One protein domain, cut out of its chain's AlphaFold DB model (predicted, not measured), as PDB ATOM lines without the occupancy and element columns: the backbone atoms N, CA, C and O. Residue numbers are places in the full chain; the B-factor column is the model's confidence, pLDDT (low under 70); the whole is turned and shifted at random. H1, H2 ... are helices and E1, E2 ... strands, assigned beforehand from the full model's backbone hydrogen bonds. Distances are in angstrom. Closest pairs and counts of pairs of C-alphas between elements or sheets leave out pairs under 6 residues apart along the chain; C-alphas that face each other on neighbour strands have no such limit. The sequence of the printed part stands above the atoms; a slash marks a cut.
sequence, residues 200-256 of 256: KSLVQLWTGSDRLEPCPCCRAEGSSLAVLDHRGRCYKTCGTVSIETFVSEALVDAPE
ATOM      1  N   LYS A 200     161.734   9.649 189.503       98.44
ATOM      2  CA  LYS A 200     160.589  10.247 190.186       98.44
ATOM      3  C   LYS A 200     159.274   9.601 189.791       98.44
ATOM      4  O   LYS A 200     158.541   9.181 190.681       98.44
ATOM      5  N   SER A 201     159.006   9.485 188.495       97.94
ATOM      6  CA  SER A 201     157.777   8.896 187.972       97.94
ATOM      7  C   SER A 201     157.624   7.453 188.455       97.94
ATOM      8  O   SER A 201     156.559   7.091 188.952       97.94
ATOM      9  N   LEU A 202     158.703   6.657 188.434       97.50
ATOM     10  CA  LEU A 202     158.675   5.286 188.945       97.50
ATOM     11  C   LEU A 202     158.386   5.231 190.452       97.50
ATOM     12  O   LEU A 202     157.478   4.519 190.876       97.50
ATOM     13  N   VAL A 203     159.121   5.989 191.276       97.75
ATOM     14  CA  VAL A 203     158.930   5.957 192.738       97.75
ATOM     15  C   VAL A 203     157.543   6.463 193.124       97.75
ATOM     16  O   VAL A 203     156.879   5.840 193.957       97.75
ATOM     17  N   GLN A 204     157.076   7.556 192.519       97.94
ATOM     18  CA  GLN A 204     155.746   8.104 192.783       97.94
ATOM     19  C   GLN A 204     154.652   7.129 192.355       97.94
ATOM     20  O   GLN A 204     153.694   6.922 193.098       97.94
ATOM     21  N   LEU A 205     154.818   6.453 191.220       97.19
ATOM     22  CA  LEU A 205     153.897   5.405 190.808       97.19
ATOM     23  C   LEU A 205     153.912   4.233 191.801       97.19
ATOM     24  O   LEU A 205     152.852   3.751 192.200       97.19
ATOM     25  N   TRP A 206     155.089   3.812 192.269       96.81
ATOM     26  CA  TRP A 206     155.237   2.631 193.124       96.81
ATOM     27  C   TRP A 206     154.837   2.840 194.580       96.81
ATOM     28  O   TRP A 206     154.320   1.930 195.228       96.81
ATOM     29  N   THR A 207     154.985   4.059 195.083       96.19
ATOM     30  CA  THR A 207     154.817   4.359 196.513       96.19
ATOM     31  C   THR A 207     153.786   5.443 196.796       96.19
ATOM     32  O   THR A 207     153.259   5.509 197.901       96.19
ATOM     33  N   GLY A 208     153.457   6.276 195.807       96.75
ATOM     34  CA  GLY A 208     152.632   7.469 195.996       96.75
ATOM     35  C   GLY A 208     153.353   8.620 196.704       96.75
ATOM     36  O   GLY A 208     152.683   9.571 197.094       96.75
ATOM     37  N   SER A 209     154.677   8.547 196.889       97.12
ATOM     38  CA  SER A 209     155.438   9.525 197.671       97.12
ATOM     39  C   SER A 209     156.599  10.149 196.894       97.12
ATOM     40  O   SER A 209     157.192   9.529 196.010       97.12
ATOM     41  N   ASP A 210     156.952  11.383 197.254       97.69
ATOM     42  CA  ASP A 210     158.181  12.078 196.851       97.69
ATOM     43  C   ASP A 210     159.331  11.892 197.866       97.69
ATOM     44  O   ASP A 210     160.470  12.323 197.639       97.69
ATOM     45  N   ARG A 211     159.048  11.210 198.983       98.00
ATOM     46  CA  ARG A 211     160.018  10.872 200.021       98.00
ATOM     47  C   ARG A 211     159.671   9.561 200.719       98.00
ATOM     48  O   ARG A 211     158.534   9.350 201.125       98.00
ATOM     49  N   LEU A 212     160.662   8.693 200.903       97.50
ATOM     50  CA  LEU A 212     160.479   7.401 201.577       97.50
ATOM     51  C   LEU A 212     161.259   7.350 202.885       97.50
ATOM     52  O   LEU A 212     162.450   7.674 202.904       97.50
ATOM     53  N   GLU A 213     160.587   6.931 203.956       96.88
ATOM     54  CA  GLU A 213     161.138   6.811 205.307       96.88
ATOM     55  C   GLU A 213     160.693   5.469 205.932       96.88
ATOM     56  O   GLU A 213     159.490   5.247 206.064       96.88
ATOM     57  N   PRO A 214     161.623   4.564 206.306       96.12
ATOM     58  CA  PRO A 214     163.065   4.663 206.086       96.12
ATOM     59  C   PRO A 214     163.438   4.608 204.590       96.12
ATOM     60  O   PRO A 214     162.616   4.282 203.735       96.12
ATOM     61  N   CYS A 215     164.697   4.902 204.245       97.31
ATOM     62  CA  CYS A 215     165.185   4.664 202.883       97.31
ATOM     63  C   CYS A 215     165.059   3.162 202.553       97.31
ATOM     64  O   CYS A 215     165.668   2.358 203.263       97.31
ATOM     65  N   PRO A 216     164.348   2.760 201.480       95.75
ATOM     66  CA  PRO A 216     164.084   1.344 201.201       95.75
ATOM     67  C   PRO A 216     165.359   0.536 200.916       95.75
ATOM     68  O   PRO A 216     165.392  -0.663 201.178       95.75
ATOM     69  N   CYS A 217     166.426   1.196 200.450       95.62
ATOM     70  CA  CYS A 217     167.687   0.552 200.080       95.62
ATOM     71  C   CYS A 217     168.576   0.201 201.285       95.62
ATOM     72  O   CYS A 217     169.147  -0.882 201.317       95.62
ATOM     73  N   CYS A 218     168.730   1.089 202.280       96.06
ATOM     74  CA  CYS A 218     169.541   0.780 203.474       96.06
ATOM     75  C   CYS A 218     168.725   0.408 204.707       96.06
ATOM     76  O   CYS A 218     169.287  -0.173 205.632       96.06
ATOM     77  N   ARG A 219     167.447   0.805 204.766       95.00
ATOM     78  CA  ARG A 219     166.505   0.559 205.874       95.00
ATOM     79  C   ARG A 219     166.998   0.999 207.253       95.00
ATOM     80  O   ARG A 219     166.433   0.625 208.272       95.00
ATOM     81  N   ALA A 220     168.052   1.811 207.291       97.00
ATOM     82  CA  ALA A 220     168.613   2.322 208.526       97.00
ATOM     83  C   ALA A 220     167.578   3.216 209.218       97.00
ATOM     84  O   ALA A 220     166.955   4.063 208.572       97.00
ATOM     85  N   GLU A 221     167.424   3.063 210.530       96.94
ATOM     86  CA  GLU A 221     166.535   3.898 211.340       96.94
ATOM     87  C   GLU A 221     166.814   5.390 211.093       96.94
ATOM     88  O   GLU A 221     167.974   5.797 211.020       96.94
ATOM     89  N   GLY A 222     165.780   6.212 210.902       97.00
ATOM     90  CA  GLY A 222     165.929   7.647 210.615       97.00
ATOM     91  C   GLY A 222     166.605   7.987 209.277       97.00
ATOM     92  O   GLY A 222     166.976   9.138 209.053       97.00
ATOM     93  N   SER A 223     166.820   7.012 208.386       97.81
ATOM     94  CA  SER A 223     167.189   7.303 206.998       97.81
ATOM     95  C   SER A 223     165.973   7.776 206.202       97.81
ATOM     96  O   SER A 223     164.847   7.393 206.490       97.81
ATOM     97  N   SER A 224     166.199   8.588 205.173       98.06
ATOM     98  CA  SER A 224     165.157   9.011 204.234       98.06
ATOM     99  C   SER A 224     165.720   9.045 202.822       98.06
ATOM    100  O   SER A 224     166.896   9.372 202.638       98.06
ATOM    101  N   LEU A 225     164.894   8.703 201.836       98.38
ATOM    102  CA  LEU A 225     165.203   8.798 200.413       98.38
ATOM    103  C   LEU A 225     164.361   9.915 199.794       98.38
ATOM    104  O   LEU A 225     163.157   9.744 199.629       98.38
ATOM    105  N   ALA A 226     164.981  11.047 199.452       98.44
ATOM    106  CA  ALA A 226     164.324  12.057 198.625       98.44
ATOM    107  C   ALA A 226     164.335  11.633 197.157       98.44
ATOM    108  O   ALA A 226     165.351  11.141 196.653       98.44
ATOM    109  N   VAL A 227     163.213  11.860 196.485       98.44
ATOM    110  CA  VAL A 227     162.986  11.480 195.095       98.44
ATOM    111  C   VAL A 227     163.257  12.683 194.189       98.44
ATOM    112  O   VAL A 227     162.566  13.695 194.267       98.44
ATOM    113  N   LEU A 228     164.278  12.584 193.337       98.25
ATOM    114  CA  LEU A 228     164.586  13.573 192.295       98.25
ATOM    115  C   LEU A 228     164.262  12.979 190.919       98.25
ATOM    116  O   LEU A 228     164.051  11.774 190.803       98.25
ATOM    117  N   ASP A 229     164.288  13.800 189.869       98.12
ATOM    118  CA  ASP A 229     163.867  13.383 188.522       98.12
ATOM    119  C   ASP A 229     164.595  12.127 188.012       98.12
ATOM    120  O   ASP A 229     163.958  11.171 187.578       98.12
ATOM    121  N   HIS A 230     165.926  12.078 188.130       97.94
ATOM    122  CA  HIS A 230     166.741  10.983 187.579       97.94
ATOM    123  C   HIS A 230     167.407  10.081 188.628       97.94
ATOM    124  O   HIS A 230     168.084   9.122 188.265       97.94
ATOM    125  N   ARG A 231     167.288  10.397 189.922       98.19
ATOM    126  CA  ARG A 231     167.945   9.646 191.005       98.19
ATOM    127  C   ARG A 231     167.314   9.930 192.359       98.19
ATOM    128  O   ARG A 231     166.714  10.980 192.562       98.19
ATOM    129  N   GLY A 232     167.563   9.057 193.321       98.31
ATOM    130  CA  GLY A 232     167.248   9.294 194.723       98.31
ATOM    131  C   GLY A 232     168.444   9.835 195.504       98.31
ATOM    132  O   GLY A 232     169.604   9.572 195.169       98.31
ATOM    133  N   ARG A 233     168.172  10.566 196.588       98.56
ATOM    134  CA  ARG A 233     169.180  10.971 197.580       98.56
ATOM    135  C   ARG A 233     168.823  10.422 198.957       98.56
ATOM    136  O   ARG A 233     167.869  10.877 199.580       98.56
ATOM    137  N   CYS A 234     169.610   9.465 199.438       98.44
ATOM    138  CA  CYS A 234     169.565   8.983 200.810       98.44
ATOM    139  C   CYS A 234     170.423   9.880 201.714       98.44
ATOM    140  O   CYS A 234     171.618  10.053 201.465       98.44
ATOM    141  N   TYR A 235     169.837  10.425 202.781       96.50
ATOM    142  CA  TYR A 235     170.518  11.367 203.684       96.50
ATOM    143  C   TYR A 235     171.276  10.715 204.849       96.50
ATOM    144  O   TYR A 235     171.755  11.428 205.727       96.50
ATOM    145  N   LYS A 236     171.403   9.380 204.872       96.31
ATOM    146  CA  LYS A 236     172.082   8.665 205.966       96.31
ATOM    147  C   LYS A 236     173.194   7.726 205.502       96.31
ATOM    148  O   LYS A 236     174.326   7.891 205.937       96.31
ATOM    149  N   THR A 237     172.887   6.764 204.628       96.88
ATOM    150  CA  THR A 237     173.823   5.662 204.319       96.88
ATOM    151  C   THR A 237     174.143   5.544 202.831       96.88
ATOM    152  O   THR A 237     175.309   5.608 202.465       96.88
ATOM    153  N   CYS A 238     173.142   5.407 201.952       97.06
ATOM    154  CA  CYS A 238     173.398   5.093 200.537       97.06
ATOM    155  C   CYS A 238     174.000   6.255 199.729       97.06
ATOM    156  O   CYS A 238     174.577   6.030 198.671       97.06
ATOM    157  N   GLY A 239     173.823   7.507 200.162       97.50
ATOM    158  CA  GLY A 239     174.168   8.669 199.345       97.50
ATOM    159  C   GLY A 239     173.247   8.790 198.128       97.50
ATOM    160  O   GLY A 239     172.090   9.175 198.270       97.50
ATOM    161  N   THR A 240     173.744   8.509 196.927       98.25
ATOM    162  CA  THR A 240     172.945   8.569 195.689       98.25
ATOM    163  C   THR A 240     172.397   7.187 195.347       98.25
ATOM    164  O   THR A 240     173.153   6.225 195.316       98.25
ATOM    165  N   VAL A 241     171.100   7.098 195.055       98.19
ATOM    166  CA  VAL A 241     170.414   5.853 194.674       98.19
ATOM    167  C   VAL A 241     170.008   5.949 193.205       98.19
ATOM    168  O   VAL A 241     169.331   6.905 192.824       98.19
ATOM    169  N   SER A 242     170.439   4.998 192.372       97.94
ATOM    170  CA  SER A 242     170.019   4.920 190.967       97.94
ATOM    171  C   SER A 242     168.665   4.216 190.826       97.94
ATOM    172  O   SER A 242     168.176   3.605 191.780       97.94
ATOM    173  N   ILE A 243     168.057   4.290 189.640       96.38
ATOM    174  CA  ILE A 243     166.798   3.586 189.363       96.38
ATOM    175  C   ILE A 243     166.972   2.069 189.495       96.38
ATOM    176  O   ILE A 243     166.127   1.418 190.094       96.38
ATOM    177  N   GLU A 244     168.106   1.519 189.061       95.69
ATOM    178  CA  GLU A 244     168.416   0.090 189.151       95.69
ATOM    179  C   GLU A 244     168.515  -0.368 190.610       95.69
ATOM    180  O   GLU A 244     167.919  -1.377 190.979       95.69
ATOM    181  N   THR A 245     169.199   0.407 191.464       96.00
ATOM    182  CA  THR A 245     169.277   0.121 192.908       96.00
ATOM    183  C   THR A 245     167.905   0.189 193.582       96.00
ATOM    184  O   THR A 245     167.632  -0.561 194.516       96.00
ATOM    185  N   PHE A 246     167.028   1.095 193.141       96.44
ATOM    186  CA  PHE A 246     165.665   1.162 193.664       96.44
ATOM    187  C   PHE A 246     164.820  -0.032 193.194       96.44
ATOM    188  O   PHE A 246     164.139  -0.659 194.003       96.44
ATOM    189  N   VAL A 247     164.908  -0.394 191.912       95.00
ATOM    190  CA  VAL A 247     164.185  -1.536 191.334       95.00
ATOM    191  C   VAL A 247     164.595  -2.857 191.990       95.00
ATOM    192  O   VAL A 247     163.717  -3.668 192.277       95.00
ATOM    193  N   SER A 248     165.873  -3.052 192.339       93.50
ATOM    194  CA  SER A 248     166.341  -4.259 193.051       93.50
ATOM    195  C   SER A 248     165.781  -4.419 194.476       93.50
ATOM    196  O   SER A 248     165.921  -5.475 195.101       93.50
ATOM    197  N   GLU A 249     165.143  -3.381 195.029       93.00
ATOM    198  CA  GLU A 249     164.388  -3.500 196.283       93.00
ATOM    199  C   GLU A 249     162.953  -3.990 196.087       93.00
ATOM    200  O   GLU A 249     162.333  -4.450 197.046       93.00
ATOM    201  N   ALA A 250     162.423  -3.911 194.869       90.50
ATOM    202  CA  ALA A 250     161.080  -4.367 194.533       90.50
ATOM    203  C   ALA A 250     161.086  -5.712 193.801       90.50
ATOM    204  O   ALA A 250     160.168  -6.508 193.992       90.50
ATOM    205  N   LEU A 251     162.106  -5.963 192.980       90.62
ATOM    206  CA  LEU A 251     162.198  -7.128 192.111       90.62
ATOM    207  C   LEU A 251     163.403  -8.000 192.467       90.62
ATOM    208  O   LEU A 251     164.449  -7.492 192.874       90.62
ATOM    209  N   VAL A 252     163.257  -9.313 192.306       88.19
ATOM    210  CA  VAL A 252     164.398 -10.237 192.263       88.19
ATOM    211  C   VAL A 252     164.985 -10.258 190.855       88.19
ATOM    212  O   VAL A 252     164.273 -10.032 189.873       88.19
ATOM    213  N   ASP A 253     166.279 -10.557 190.745       82.69
ATOM    214  CA  ASP A 253     166.898 -10.772 189.440       82.69
ATOM    215  C   ASP A 253     166.189 -11.930 188.734       82.69
ATOM    216  O   ASP A 253     165.996 -13.011 189.303       82.69
ATOM    217  N   ALA A 254     165.769 -11.701 187.489       72.19
ATOM    218  CA  ALA A 254     165.154 -12.757 186.705       72.19
ATOM    219  C   ALA A 254     166.191 -13.881 186.522       72.19
ATOM    220  O   ALA A 254     167.318 -13.581 186.121       72.19
ATOM    221  N   PRO A 255     165.850 -15.156 186.790       70.00
ATOM    222  CA  PRO A 255     166.796 -16.251 186.610       70.00
ATOM    223  C   PRO A 255     167.302 -16.272 185.160       70.00
ATOM    224  O   PRO A 255     166.493 -16.133 184.224       70.00
ATOM    225  N   GLU A 256     168.629 -16.399 185.014       62.12
ATOM    226  CA  GLU A 256     169.337 -16.506 183.725       62.12
ATOM    227  C   GLU A 256     168.815 -17.656 182.852       62.12
ATOM    228  O   GLU A 256     168.495 -18.742 183.393       62.12
TER     229      GLU A 256
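This is residues 200 to 256 of the 256 residues of an uncharacterized protein of Pirellulimonas nuda (UniProt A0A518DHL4). What is the shape? There is little regular structure: a small two-stranded hairpin, E1 and E2, with loops along both strands, short helices H1 and H2 near its turn, and residues 251 to 256 sticking out as a tail. What makes it up? The printed part has 57 residues, 19 of them in H1, E1, E2 and H2, in that order; the class is mixed. It is compact, radius of gyration of the C-alphas 11.0 A, spanning 36 by 22 by 17 A.

Where is H1? Residues 200 to 207, 10.4 A, from C-alpha 200 at (160.589, 10.247, 190.186). What follows? E1 is residues 225 to 227, 6.4 A; E2 232 to 234, 6.5 A; H2 243 to 247, 6.1 A, ending at C-alpha 247, (164.185, -1.536, 191.334).

How do E1 and E2 pair? This hairpin is antiparallel at 158 degrees, with N 226 and O 233 2.9 A apart. And the helices? H1 and H2 are near each other; in both, every O i to N i+4 pair is within hydrogen-bond range. The closest C-alphas of H1 and E1, Lys 200 and Val 227, are 5.6 A apart; those of E2 and H2, Gly 232 and Ile 243, 7.8 A.

How far does it reach? The farthest C-alphas, Gly 222 and Glu 256, are 36.3 A apart. Any breaks? The printed part has no cut; H1 to E1 is a long link, and pLDDT is under 70 at residue 256.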